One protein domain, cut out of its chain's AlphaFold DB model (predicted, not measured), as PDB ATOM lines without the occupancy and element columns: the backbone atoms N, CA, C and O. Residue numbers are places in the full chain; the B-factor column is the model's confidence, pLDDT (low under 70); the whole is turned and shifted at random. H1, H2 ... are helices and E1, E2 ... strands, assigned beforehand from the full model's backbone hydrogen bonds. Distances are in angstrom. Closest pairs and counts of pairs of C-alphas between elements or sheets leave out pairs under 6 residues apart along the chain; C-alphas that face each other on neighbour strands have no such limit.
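This is residues 5 to 102 of the 145 residues of the protein "lysosomal protein NCU-G1-like" of Notothenia coriiceps (black rockcod) (UniProt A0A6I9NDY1). You meet little regular structure: a loose frame of a two-stranded ribbon, E1 with E7, and a small antiparallel sheet, E2, E3, E6, with H1 far from that sheet and residues 59 to 64 sticking out. The 98 printed residues, mostly strand in class, run E1 E2 E3 E4 H1 E5 E6 E7, under half of them in named elements. The radius of gyration of the C-alphas is 16.7 A, the spans 44 by 34 by 21 A.

Find C-alpha 18 at (-31.662, 38.243, 17.944), where E1, 18 to 22, begins. Then come E2, 25 to 27; E3, 37 to 42, 15.7 A long; E4, 46 to 48; H1, 56 to 61; E5, 67 to 69; E6, 72 to 74; and E7, 92 to 96, ending at (-28.339, 37.504, 15.440).

Look at hairpin E2 and E3: N 26 and O 38 are 2.8 A apart. E6 neighbours E3, N 41 and O 73 at 2.9 A. E1 and E7 are antiparallel, N 21 and O 93 at 2.8 A. E4 and E5 meet only at a point, C-alphas 47 and 68 at 4.4 A. In H1 every O i to N i+4 pair is within hydrogen-bond range.

The printed part has no cut; link E6 to E7 is long. Residues 10 to 16, 50 to 53 and 79 to 80 have pLDDT under 70.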
ATOM      1  N   GLN A   5     -35.281  27.857  23.655       92.88
ATOM      2  CA  GLN A   5     -34.987  29.054  22.888       92.88
ATOM      3  C   GLN A   5     -35.947  30.179  23.237       92.88
ATOM      4  O   GLN A   5     -37.122  29.940  23.528       92.88
ATOM      5  N   TRP A   6     -35.445  31.402  23.153       92.12
ATOM      6  CA  TRP A   6     -36.241  32.610  23.192       92.12
ATOM      7  C   TRP A   6     -35.897  33.496  22.000       92.12
ATOM      8  O   TRP A   6     -34.728  33.705  21.671       92.12
ATOM      9  N   LEU A   7     -36.948  33.991  21.356       90.00
ATOM     10  CA  LEU A   7     -36.882  34.926  20.247       90.00
ATOM     11  C   LEU A   7     -37.560  36.213  20.726       90.00
ATOM     12  O   LEU A   7     -38.741  36.153  21.091       90.00
ATOM     13  N   PRO A   8     -36.848  37.351  20.765       84.12
ATOM     14  CA  PRO A   8     -37.445  38.627  21.104       84.12
ATOM     15  C   PRO A   8     -38.601  38.946  20.149       84.12
ATOM     16  O   PRO A   8     -38.517  38.637  18.954       84.12
ATOM     17  N   PRO A   9     -39.665  39.595  20.641       75.50
ATOM     18  CA  PRO A   9     -40.779  40.048  19.819       75.50
ATOM     19  C   PRO A   9     -40.394  41.308  19.020       75.50
ATOM     20  O   PRO A   9     -41.047  42.335  19.116       75.50
ATOM     21  N   LEU A  10     -39.313  41.261  18.241       66.25
ATOM     22  CA  LEU A  10     -38.958  42.335  17.314       66.25
ATOM     23  C   LEU A  10     -39.744  42.165  16.009       66.25
ATOM     24  O   LEU A  10     -40.065  41.042  15.604       66.25
ATOM     25  N   ASN A  11     -40.070  43.291  15.369       54.28
ATOM     26  CA  ASN A  11     -40.800  43.336  14.105       54.28
ATOM     27  C   ASN A  11     -40.138  42.365  13.110       54.28
ATOM     28  O   ASN A  11     -38.937  42.464  12.864       54.28
ATOM     29  N   ARG A  12     -40.898  41.389  12.590       53.22
ATOM     30  CA  ARG A  12     -40.408  40.266  11.758       53.22
ATOM     31  C   ARG A  12     -39.979  40.710  10.352       53.22
ATOM     32  O   ARG A  12     -40.217  40.009   9.372       53.22
ATOM     33  N   THR A  13     -39.392  41.891  10.223       51.78
ATOM     34  CA  THR A  13     -38.744  42.326   8.994       51.78
ATOM     35  C   THR A  13     -37.458  41.519   8.827       51.78
ATOM     36  O   THR A  13     -36.696  41.338   9.770       51.78
ATOM     37  N   SER A  14     -37.275  40.988   7.626       52.12
ATOM     38  CA  SER A  14     -36.433  39.861   7.191       52.12
ATOM     39  C   SER A  14     -34.929  39.877   7.517       52.12
ATOM     40  O   SER A  14     -34.222  38.966   7.091       52.12
ATOM     41  N   HIS A  15     -34.417  40.847   8.274       51.41
ATOM     42  CA  HIS A  15     -33.000  40.954   8.615       51.41
ATOM     43  C   HIS A  15     -32.781  40.969  10.133       51.41
ATOM     44  O   HIS A  15     -32.904  41.998  10.785       51.41
ATOM     45  N   GLY A  16     -32.390  39.810  10.674       59.59
ATOM     46  CA  GLY A  16     -31.598  39.735  11.904       59.59
ATOM     47  C   GLY A  16     -32.341  39.980  13.216       59.59
ATOM     48  O   GLY A  16     -31.922  40.827  14.000       59.59
ATOM     49  N   SER A  17     -33.381  39.197  13.523       77.12
ATOM     50  CA  SER A  17     -33.816  39.087  14.919       77.12
ATOM     51  C   SER A  17     -32.725  38.409  15.754       77.12
ATOM     52  O   SER A  17     -32.051  37.479  15.305       77.12
ATOM     53  N   GLY A  18     -32.518  38.910  16.970       87.94
ATOM     54  CA  GLY A  18     -31.662  38.243  17.944       87.94
ATOM     55  C   GLY A  18     -32.272  36.913  18.390       87.94
ATOM     56  O   GLY A  18     -33.485  36.720  18.320       87.94
ATOM     57  N   PHE A  19     -31.453  36.000  18.892       91.38
ATOM     58  CA  PHE A  19     -31.927  34.781  19.531       91.38
ATOM     59  C   PHE A  19     -31.118  34.453  20.780       91.38
ATOM     60  O   PHE A  19     -29.951  34.822  20.912       91.38
ATOM     61  N   LEU A  20     -31.765  33.712  21.677       94.00
ATOM     62  CA  LEU A  20     -31.180  33.155  22.887       94.00
ATOM     63  C   LEU A  20     -31.482  31.656  22.930       94.00
ATOM     64  O   LEU A  20     -32.648  31.274  22.850       94.00
ATOM     65  N   GLN A  21     -30.469  30.800  23.066       94.44
ATOM     66  CA  GLN A  21     -30.628  29.343  23.119       94.44
ATOM     67  C   GLN A  21     -29.799  28.718  24.241       94.44
ATOM     68  O   GLN A  21     -28.636  29.054  24.428       94.44
ATOM     69  N   TRP A  22     -30.375  27.778  24.985       94.94
ATOM     70  CA  TRP A  22     -29.663  27.045  26.035       94.94
ATOM     71  C   TRP A  22     -30.218  25.638  26.212       94.94
ATOM     72  O   TRP A  22     -31.364  25.335  25.875       94.94
ATOM     73  N   LYS A  23     -29.407  24.755  26.793       93.81
ATOM     74  CA  LYS A  23     -29.866  23.438  27.245       93.81
ATOM     75  C   LYS A  23     -30.295  23.546  28.716       93.81
ATOM     76  O   LYS A  23     -29.646  24.274  29.472       93.81
ATOM     77  N   PRO A  24     -31.369  22.857  29.151       94.06
ATOM     78  CA  PRO A  24     -31.832  22.878  30.538       94.06
ATOM     79  C   PRO A  24     -30.946  21.991  31.434       94.06
ATOM     80  O   PRO A  24     -31.432  21.106  32.134       94.06
ATOM     81  N   VAL A  25     -29.629  22.181  31.345       93.00
ATOM     82  CA  VAL A  25     -28.598  21.403  32.032       93.00
ATOM     83  C   VAL A  25     -27.475  22.325  32.490       93.00
ATOM     84  O   VAL A  25     -27.134  23.294  31.816       93.00
ATOM     85  N   SER A  26     -26.906  22.012  33.642       92.56
ATOM     86  CA  SER A  26     -25.737  22.656  34.230       92.56
ATOM     87  C   SER A  26     -24.754  21.597  34.707       92.56
ATOM     88  O   SER A  26     -25.140  20.451  34.950       92.56
ATOM     89  N   TYR A  27     -23.490  21.974  34.845       91.50
ATOM     90  CA  TYR A  27     -22.411  21.066  35.219       91.50
ATOM     91  C   TYR A  27     -21.770  21.491  36.533       91.50
ATOM     92  O   TYR A  27     -21.610  22.679  36.813       91.50
ATOM     93  N   ARG A  28     -21.384  20.495  37.336       86.88
ATOM     94  CA  ARG A  28     -20.770  20.678  38.662       86.88
ATOM     95  C   ARG A  28     -19.248  20.507  38.657       86.88
ATOM     96  O   ARG A  28     -18.632  20.640  39.713       86.88
ATOM     97  N   ARG A  29     -18.651  20.235  37.493       86.50
ATOM     98  CA  ARG A  29     -17.204  20.110  37.271       86.50
ATOM     99  C   ARG A  29     -16.776  20.920  36.051       86.50
ATOM    100  O   ARG A  29     -17.581  21.169  35.156       86.50
ATOM    101  N   SER A  30     -15.502  21.305  36.022       86.44
ATOM    102  CA  SER A  30     -14.891  22.037  34.906       86.44
ATOM    103  C   SER A  30     -14.785  21.208  33.626       86.44
ATOM    104  O   SER A  30     -14.834  21.774  32.541       86.44
ATOM    105  N   SER A  31     -14.675  19.881  33.747       88.69
ATOM    106  CA  SER A  31     -14.756  18.923  32.642       88.69
ATOM    107  C   SER A  31     -16.197  18.407  32.510       88.69
ATOM    108  O   SER A  31     -16.579  17.501  33.257       88.69
ATOM    109  N   PRO A  32     -17.030  18.978  31.622       82.69
ATOM    110  CA  PRO A  32     -18.426  18.578  31.503       82.69
ATOM    111  C   PRO A  32     -18.543  17.161  30.931       82.69
ATOM    112  O   PRO A  32     -18.026  16.871  29.853       82.69
ATOM    113  N   SER A  33     -19.269  16.292  31.632       86.69
ATOM    114  CA  SER A  33     -19.691  14.981  31.140       86.69
ATOM    115  C   SER A  33     -21.217  14.889  31.157       86.69
ATOM    116  O   SER A  33     -21.885  15.520  31.980       86.69
ATOM    117  N   VAL A  34     -21.784  14.112  30.232       82.81
ATOM    118  CA  VAL A  34     -23.246  13.950  30.117       82.81
ATOM    119  C   VAL A  34     -23.839  13.359  31.399       82.81
ATOM    120  O   VAL A  34     -24.914  13.775  31.825       82.81
ATOM    121  N   GLU A  35     -23.116  12.441  32.036       83.19
ATOM    122  CA  GLU A  35     -23.518  11.740  33.261       83.19
ATOM    123  C   GLU A  35     -23.606  12.663  34.483       83.19
ATOM    124  O   GLU A  35     -24.377  12.409  35.403       83.19
ATOM    125  N   GLU A  36     -22.848  13.760  34.491       82.50
ATOM    126  CA  GLU A  36     -22.812  14.711  35.606       82.50
ATOM    127  C   GLU A  36     -23.720  15.932  35.396       82.50
ATOM    128  O   GLU A  36     -23.740  16.858  36.221       82.50
ATOM    129  N   GLY A  37     -24.483  15.944  34.301       87.19
ATOM    130  CA  GLY A  37     -25.449  16.988  33.998       87.19
ATOM    131  C   GLY A  37     -26.557  17.055  35.050       87.19
ATOM    132  O   GLY A  37     -27.240  16.075  35.327       87.19
ATOM    133  N   SER A  38     -26.761  18.235  35.630       88.88
ATOM    134  CA  SER A  38     -27.856  18.519  36.564       88.88
ATOM    135  C   SER A  38     -28.889  19.418  35.886       88.88
ATOM    136  O   SER A  38     -28.497  20.404  35.254       88.88
ATOM    137  N   PRO A  39     -30.195  19.127  35.987       90.44
ATOM    138  CA  PRO A  39     -31.205  19.894  35.277       90.44
ATOM    139  C   PRO A  39     -31.301  21.328  35.798       90.44
ATOM    140  O   PRO A  39     -30.993  21.629  36.956       90.44
ATOM    141  N   THR A  40     -31.756  22.211  34.918       92.19
ATOM    142  CA  THR A  40     -32.027  23.615  35.229       92.19
ATOM    143  C   THR A  40     -33.453  23.977  34.856       92.19
ATOM    144  O   THR A  40     -34.055  23.393  33.950       92.19
ATOM    145  N   ARG A  41     -34.014  24.960  35.563       92.25
ATOM    146  CA  ARG A  41     -35.348  25.489  35.284       92.25
ATOM    147  C   ARG A  41     -35.257  26.982  35.029       92.25
ATOM    148  O   ARG A  41     -34.832  27.735  35.902       92.25
ATOM    149  N   SER A  42     -35.686  27.396  33.845       94.38
ATOM    150  CA  SER A  42     -35.776  28.800  33.449       94.38
ATOM    151  C   SER A  42     -37.228  29.278  33.459       94.38
ATOM    152  O   SER A  42     -38.126  28.543  33.038       94.38
ATOM    153  N   SER A  43     -37.472  30.506  33.914       94.25
ATOM    154  CA  SER A  43     -38.760  31.176  33.718       94.25
ATOM    155  C   SER A  43     -38.915  31.652  32.273       94.25
ATOM    156  O   SER A  43     -37.936  31.804  31.544       94.25
ATOM    157  N   LEU A  44     -40.152  31.929  31.856       91.31
ATOM    158  CA  LEU A  44     -40.383  32.663  30.612       91.31
ATOM    159  C   LEU A  44     -39.855  34.100  30.757       91.31
ATOM    160  O   LEU A  44     -40.077  34.691  31.821       91.31
ATOM    161  N   PRO A  45     -39.197  34.661  29.726       91.56
ATOM    162  CA  PRO A  45     -38.804  36.063  29.726       91.56
ATOM    163  C   PRO A  45     -40.020  36.980  29.845       91.56
ATOM    164  O   PRO A  45     -41.034  36.773  29.174       91.56
ATOM    165  N   ARG A  46     -39.927  37.982  30.720       91.12
ATOM    166  CA  ARG A  46     -40.985  38.974  30.955       91.12
ATOM    167  C   ARG A  46     -40.431  40.385  30.778       91.12
ATOM    168  O   ARG A  46     -39.291  40.600  31.196       91.12
ATOM    169  N   PRO A  47     -41.214  41.326  30.216       89.50
ATOM    170  CA  PRO A  47     -40.818  42.728  30.150       89.50
ATOM    171  C   PRO A  47     -40.435  43.248  31.536       89.50
ATOM    172  O   PRO A  47     -41.144  42.975  32.508       89.50
ATOM    173  N   GLN A  48     -39.329  43.978  31.619       87.00
ATOM    174  CA  GLN A  48     -38.875  44.638  32.840       87.00
ATOM    175  C   GLN A  48     -39.088  46.148  32.714       87.00
ATOM    176  O   GLN A  48     -38.940  46.727  31.638       87.00
ATOM    177  N   ARG A  49     -39.485  46.785  33.817       75.50
ATOM    178  CA  ARG A  49     -39.642  48.241  33.931       75.50
ATOM    179  C   ARG A  49     -39.039  48.678  35.258       75.50
ATOM    180  O   ARG A  49     -39.414  48.127  36.288       75.50
ATOM    181  N   GLY A  50     -38.156  49.669  35.231       68.06
ATOM    182  CA  GLY A  50     -37.512  50.217  36.428       68.06
ATOM    183  C   GLY A  50     -35.989  50.120  36.391       68.06
ATOM    184  O   GLY A  50     -35.429  49.539  35.468       68.06
ATOM    185  N   GLU A  51     -35.345  50.711  37.399       64.19
ATOM    186  CA  GLU A  51     -33.891  50.926  37.520       64.19
ATOM    187  C   GLU A  51     -33.054  49.639  37.362       64.19
ATOM    188  O   GLU A  51     -31.963  49.673  36.801       64.19
ATOM    189  N   GLU A  52     -33.610  48.478  37.732       61.56
ATOM    190  CA  GLU A  52     -32.990  47.148  37.584       61.56
ATOM    191  C   GLU A  52     -32.690  46.752  36.124       61.56
ATOM    192  O   GLU A  52     -31.868  45.871  35.867       61.56
ATOM    193  N   ALA A  53     -33.339  47.405  35.157       60.72
ATOM    194  CA  ALA A  53     -33.138  47.198  33.726       60.72
ATOM    195  C   ALA A  53     -32.132  48.177  33.088       60.72
ATOM    196  O   ALA A  53     -31.802  48.038  31.907       60.72
ATOM    197  N   PHE A  54     -31.646  49.171  33.837       70.31
ATOM    198  CA  PHE A  54     -30.817  50.247  33.301       70.31
ATOM    199  C   PHE A  54     -29.334  49.951  33.510       70.31
ATOM    200  O   PHE A  54     -28.737  50.241  34.541       70.31
ATOM    201  N   SER A  55     -28.711  49.387  32.479       83.31
ATOM    202  CA  SER A  55     -27.254  49.376  32.360       83.31
ATOM    203  C   SER A  55     -26.796  50.645  31.649       83.31
ATOM    204  O   SER A  55     -27.310  50.954  30.573       83.31
ATOM    205  N   ALA A  56     -25.785  51.329  32.196       87.19
ATOM    206  CA  ALA A  56     -25.187  52.519  31.581       87.19
ATOM    207  C   ALA A  56     -24.714  52.261  30.136       87.19
ATOM    208  O   ALA A  56     -24.802  53.139  29.281       87.19
ATOM    209  N   LEU A  57     -24.259  51.034  29.848       89.25
ATOM    210  CA  LEU A  57     -23.906  50.617  28.491       89.25
ATOM    211  C   LEU A  57     -25.140  50.553  27.588       89.25
ATOM    212  O   LEU A  57     -25.098  51.050  26.472       89.25
ATOM    213  N   ILE A  58     -26.250  49.980  28.060       87.50
ATOM    214  CA  ILE A  58     -27.476  49.875  27.258       87.50
ATOM    215  C   ILE A  58     -28.031  51.274  26.967       87.50
ATOM    216  O   ILE A  58     -28.350  51.565  25.820       87.50
ATOM    217  N   THR A  59     -28.077  52.161  27.964       86.56
ATOM    218  CA  THR A  59     -28.589  53.533  27.798       86.56
ATOM    219  C   THR A  59     -27.693  54.422  26.939       86.56
ATOM    220  O   THR A  59     -28.171  55.390  26.361       86.56
ATOM    221  N   ALA A  60     -26.394  54.117  26.839       90.50
ATOM    222  CA  ALA A  60     -25.487  54.834  25.943       90.50
ATOM    223  C   ALA A  60     -25.744  54.508  24.460       90.50
ATOM    224  O   ALA A  60     -25.489  55.346  23.598       90.50
ATOM    225  N   PHE A  61     -26.244  53.304  24.159       89.56
ATOM    226  CA  PHE A  61     -26.538  52.860  22.791       89.56
ATOM    227  C   PHE A  61     -28.017  53.004  22.404       89.56
ATOM    228  O   PHE A  61     -28.318  53.205  21.229       89.56
ATOM    229  N   TYR A  62     -28.935  52.904  23.365       84.62
ATOM    230  CA  TYR A  62     -30.379  52.904  23.134       84.62
ATOM    231  C   TYR A  62     -31.065  53.952  24.012       84.62
ATOM    232  O   TYR A  62     -30.938  53.915  25.233       84.62
ATOM    233  N   ALA A  63     -31.831  54.855  23.390       83.31
ATOM    234  CA  ALA A  63     -32.566  55.905  24.100       83.31
ATOM    235  C   ALA A  63     -33.710  55.337  24.961       83.31
ATOM    236  O   ALA A  63     -33.886  55.742  26.105       83.31
ATOM    237  N   GLU A  64     -34.454  54.365  24.424       82.75
ATOM    238  CA  GLU A  64     -35.598  53.725  25.087       82.75
ATOM    239  C   GLU A  64     -35.544  52.200  24.874       82.75
ATOM    240  O   GLU A  64     -36.244  51.656  24.017       82.75
ATOM    241  N   PRO A  65     -34.653  51.479  25.580       82.06
ATOM    242  CA  PRO A  65     -34.494  50.043  25.393       82.06
ATOM    243  C   PRO A  65     -35.676  49.260  25.978       82.06
ATOM    244  O   PRO A  65     -36.010  49.387  27.156       82.06
ATOM    245  N   GLU A  66     -36.250  48.355  25.183       84.12
ATOM    246  CA  GLU A  66     -37.120  47.307  25.715       84.12
ATOM    247  C   GLU A  66     -36.274  46.194  26.336       84.12
ATOM    248  O   GLU A  66     -35.451  45.560  25.670       84.12
ATOM    249  N   THR A  67     -36.484  45.926  27.621       86.56
ATOM    250  CA  THR A  67     -35.717  44.925  28.366       86.56
ATOM    251  C   THR A  67     -36.607  43.776  28.820       86.56
ATOM    252  O   THR A  67     -37.767  43.952  29.198       86.56
ATOM    253  N   PHE A  68     -36.051  42.567  28.780       88.88
ATOM    254  CA  PHE A  68     -36.723  41.345  29.206       88.88
ATOM    255  C   PHE A  68     -35.838  40.608  30.205       88.88
ATOM    256  O   PHE A  68     -34.653  40.398  29.964       88.88
ATOM    257  N   GLY A  69     -36.434  40.191  31.318       90.12
ATOM    258  CA  GLY A  69     -35.761  39.455  32.383       90.12
ATOM    259  C   GLY A  69     -36.232  38.008  32.430       90.12
ATOM    260  O   GLY A  69     -37.427  37.734  32.279       90.12
ATOM    261  N   MET A  70     -35.304  37.080  32.667       92.50
ATOM    262  CA  MET A  70     -35.618  35.694  33.009       92.50
ATOM    263  C   MET A  70     -34.746  35.209  34.161       92.50
ATOM    264  O   MET A  70     -33.574  35.564  34.253       92.50
ATOM    265  N   ASN A  71     -35.301  34.318  34.977       94.56
ATOM    266  CA  ASN A  71     -34.568  33.658  36.043       94.56
ATOM    267  C   ASN A  71     -34.210  32.241  35.612       94.56
ATOM    268  O   ASN A  71     -35.072  31.499  35.135       94.56
ATOM    269  N   VAL A  72     -32.956  31.852  35.830       94.38
ATOM    270  CA  VAL A  72     -32.484  30.475  35.664       94.38
ATOM    271  C   VAL A  72     -32.112  29.937  37.036       94.38
ATOM    272  O   VAL A  72     -31.294  30.510  37.746       94.38
ATOM    273  N   SER A  73     -32.752  28.838  37.414       92.50
ATOM    274  CA  SER A  73     -32.516  28.129  38.667       92.50
ATOM    275  C   SER A  73     -31.803  26.812  38.392       92.50
ATOM    276  O   SER A  73     -32.089  26.120  37.408       92.50
ATOM    277  N   PHE A  74     -30.859  26.487  39.266       91.00
ATOM    278  CA  PHE A  74     -29.974  25.341  39.142       91.00
ATOM    279  C   PHE A  74     -30.277  24.353  40.266       91.00
ATOM    280  O   PHE A  74     -30.546  24.775  41.388       91.00
ATOM    281  N   GLY A  75     -30.188  23.055  39.976       82.00
ATOM    282  CA  GLY A  75     -30.330  21.990  40.971       82.00
ATOM    283  C   GLY A  75     -31.752  21.452  41.153       82.00
ATOM    284  O   GLY A  75     -32.733  22.010  40.666       82.00
ATOM    285  N   ILE A  76     -31.835  20.326  41.866       77.94
ATOM    286  CA  ILE A  76     -33.071  19.628  42.241       77.94
ATOM    287  C   ILE A  76     -33.092  19.509  43.764       77.94
ATOM    288  O   ILE A  76     -32.048  19.311  44.388       77.94
ATOM    289  N   SER A  77     -34.277  19.614  44.364       78.06
ATOM    290  CA  SER A  77     -34.450  19.352  45.794       78.06
ATOM    291  C   SER A  77     -33.976  17.936  46.148       78.06
ATOM    292  O   SER A  77     -34.316  16.982  45.450       78.06
ATOM    293  N   GLY A  78     -33.200  17.804  47.225       72.19
ATOM    294  CA  GLY A  78     -32.706  16.516  47.727       72.19
ATOM    295  C   GLY A  78     -31.320  16.086  47.231       72.19
ATOM    296  O   GLY A  78     -30.769  15.137  47.784       72.19
ATOM    297  N   GLU A  79     -30.711  16.781  46.264       68.75
ATOM    298  CA  GLU A  79     -29.328  16.505  45.844       68.75
ATOM    299  C   GLU A  79     -28.292  17.429  46.506       68.75
ATOM    300  O   GLU A  79     -28.589  18.591  46.803       68.75
ATOM    301  N   PRO A  80     -27.034  16.967  46.683       68.12
ATOM    302  CA  PRO A  80     -25.935  17.837  47.074       68.12
ATOM    303  C   PRO A  80     -25.788  18.970  46.049       68.12
ATOM    304  O   PRO A  80     -25.431  18.749  44.887       68.12
ATOM    305  N   PHE A  81     -26.096  20.184  46.498       73.31
ATOM    306  CA  PHE A  81     -26.099  21.387  45.673       73.31
ATOM    307  C   PHE A  81     -24.670  21.926  45.433       73.31
ATOM    308  O   PHE A  81     -23.674  21.238  45.675       73.31
ATOM    309  N   TYR A  82     -24.556  23.188  45.007       80.56
ATOM    310  CA  TYR A  82     -23.302  23.931  44.826       80.56
ATOM    311  C   TYR A  82     -22.315  23.799  45.999       80.56
ATOM    312  O   TYR A  82     -21.106  23.830  45.795       80.56
ATOM    313  N   ASN A  83     -22.796  23.583  47.226       79.31
ATOM    314  CA  ASN A  83     -21.946  23.455  48.413       79.31
ATOM    315  C   ASN A  83     -20.916  22.317  48.344       79.31
ATOM    316  O   ASN A  83     -19.905  22.405  49.035       79.31
ATOM    317  N   ARG A  84     -21.141  21.276  47.527       79.88
ATOM    318  CA  ARG A  84     -20.220  20.133  47.430       79.88
ATOM    319  C   ARG A  84     -18.992  20.422  46.568       79.88
ATOM    320  O   ARG A  84     -17.882  20.147  47.001       79.88
ATOM    321  N   SER A  85     -19.189  20.927  45.350       82.12
ATOM    322  CA  SER A  85     -18.098  21.188  44.397       82.12
ATOM    323  C   SER A  85     -17.649  22.645  44.375       82.12
ATOM    324  O   SER A  85     -16.592  22.937  43.829       82.12
ATOM    325  N   ARG A  86     -18.465  23.564  44.918       88.81
ATOM    326  CA  ARG A  86     -18.312  25.023  44.779       88.81
ATOM    327  C   ARG A  86     -18.118  25.453  43.321       88.81
ATOM    328  O   ARG A  86     -17.522  26.487  43.035       88.81
ATOM    329  N   PHE A  87     -18.659  24.666  42.395       89.62
ATOM    330  CA  PHE A  87     -18.540  24.885  40.965       89.62
ATOM    331  C   PHE A  87     -19.895  24.703  40.288       89.62
ATOM    332  O   PHE A  87     -20.607  23.727  40.539       89.62
ATOM    333  N   LEU A  88     -20.223  25.646  39.409       91.19
ATOM    334  CA  LEU A  88     -21.399  25.616  38.557       91.19
ATOM    335  C   LEU A  88     -21.019  26.193  37.195       91.19
ATOM    336  O   LEU A  88     -20.531  27.318  37.116       91.19
ATOM    337  N   SER A  89     -21.273  25.434  36.136       92.56
ATOM    338  CA  SER A  89     -21.151  25.897  34.757       92.56
ATOM    339  C   SER A  89     -22.484  25.745  34.038       92.56
ATOM    340  O   SER A  89     -23.133  24.697  34.101       92.56
ATOM    341  N   TRP A  90     -22.897  26.808  33.360       94.31
ATOM    342  CA  TRP A  90     -24.068  26.851  32.499       94.31
ATOM    343  C   TRP A  90     -23.719  27.662  31.260       94.31
ATOM    344  O   TRP A  90     -23.000  28.656  31.341       94.31
ATOM    345  N   THR A  91     -24.215  27.220  30.112       94.44
ATOM    346  CA  THR A  91     -23.888  27.831  28.829       94.44
ATOM    347  C   THR A  91     -25.161  28.255  28.130       94.44
ATOM    348  O   THR A  91     -26.156  27.526  28.098       94.44
ATOM    349  N   VAL A  92     -25.091  29.438  27.538       95.38
ATOM    350  CA  VAL A  92     -26.144  30.032  26.736       95.38
ATOM    351  C   VAL A  92     -25.526  30.592  25.462       95.38
ATOM    352  O   VAL A  92     -24.412  31.114  25.478       95.38
ATOM    353  N   LEU A  93     -26.239  30.442  24.355       95.38
ATOM    354  CA  LEU A  93     -25.875  30.959  23.051       95.38
ATOM    355  C   LEU A  93     -26.734  32.185  22.747       95.38
ATOM    356  O   LEU A  93     -27.962  32.107  22.791       95.38
ATOM    357  N   LEU A  94     -26.073  33.295  22.431       94.19
ATOM    358  CA  LEU A  94     -26.685  34.536  21.976       94.19
ATOM    359  C   LEU A  94     -26.196  34.815  20.558       94.19
ATOM    360  O   LEU A  94     -25.009  34.655  20.278       94.19
ATOM    361  N   GLY A  95     -27.089  35.235  19.671       92.00
ATOM    362  CA  GLY A  95     -26.718  35.548  18.295       92.00
ATOM    363  C   GLY A  95     -27.766  36.381  17.577       92.00
ATOM    364  O   GLY A  95     -28.829  36.666  18.122       92.00
ATOM    365  N   VAL A  96     -27.449  36.771  16.346       90.38
ATOM    366  CA  VAL A  96     -28.339  37.504  15.440       90.38
ATOM    367  C   VAL A  96     -28.554  36.663  14.188       90.38
ATOM    368  O   VAL A  96     -27.597  36.126  13.634       90.38
ATOM    369  N   GLY A  97     -29.805  36.554  13.740       87.94
ATOM    370  CA  GLY A  97     -30.195  35.757  12.580       87.94
ATOM    371  C   GLY A  97     -30.887  34.454  12.968       87.94
ATOM    372  O   GLY A  97     -31.572  34.369  13.984       87.94
ATOM    373  N   THR A  98     -30.745  33.434  12.124       87.06
ATOM    374  CA  THR A  98     -31.429  32.155  12.325       87.06
ATOM    375  C   THR A  98     -30.721  31.337  13.411       87.06
ATOM    376  O   THR A  98     -29.524  31.075  13.270       87.06
ATOM    377  N   PRO A  99     -31.425  30.898  14.472       88.56
ATOM    378  CA  PRO A  99     -30.820  30.066  15.503       88.56
ATOM    379  C   PRO A  99     -30.296  28.746  14.918       88.56
ATOM    380  O   PRO A  99     -30.965  28.159  14.059       88.56
ATOM    381  N   PRO A 100     -29.138  28.238  15.374       87.44
ATOM    382  CA  PRO A 100     -28.639  26.950  14.925       87.44
ATOM    383  C   PRO A 100     -29.585  25.817  15.337       87.44
ATOM    384  O   PRO A 100     -30.189  25.828  16.412       87.44
ATOM    385  N   MET A 101     -29.688  24.817  14.464       83.38
ATOM    386  CA  MET A 101     -30.439  23.593  14.719       83.38
ATOM    387  C   MET A 101     -29.476  22.491  15.158       83.38
ATOM    388  O   MET A 101     -28.520  22.184  14.443       83.38
ATOM    389  N   ASP A 102     -29.742  21.869  16.309       78.31
ATOM    390  CA  ASP A 102     -29.004  20.683  16.758       78.31
ATOM    391  C   ASP A 102     -29.178  19.567  15.707       78.31
ATOM    392  O   ASP A 102     -30.269  19.023  15.536       78.31
TER     393      ASP A 102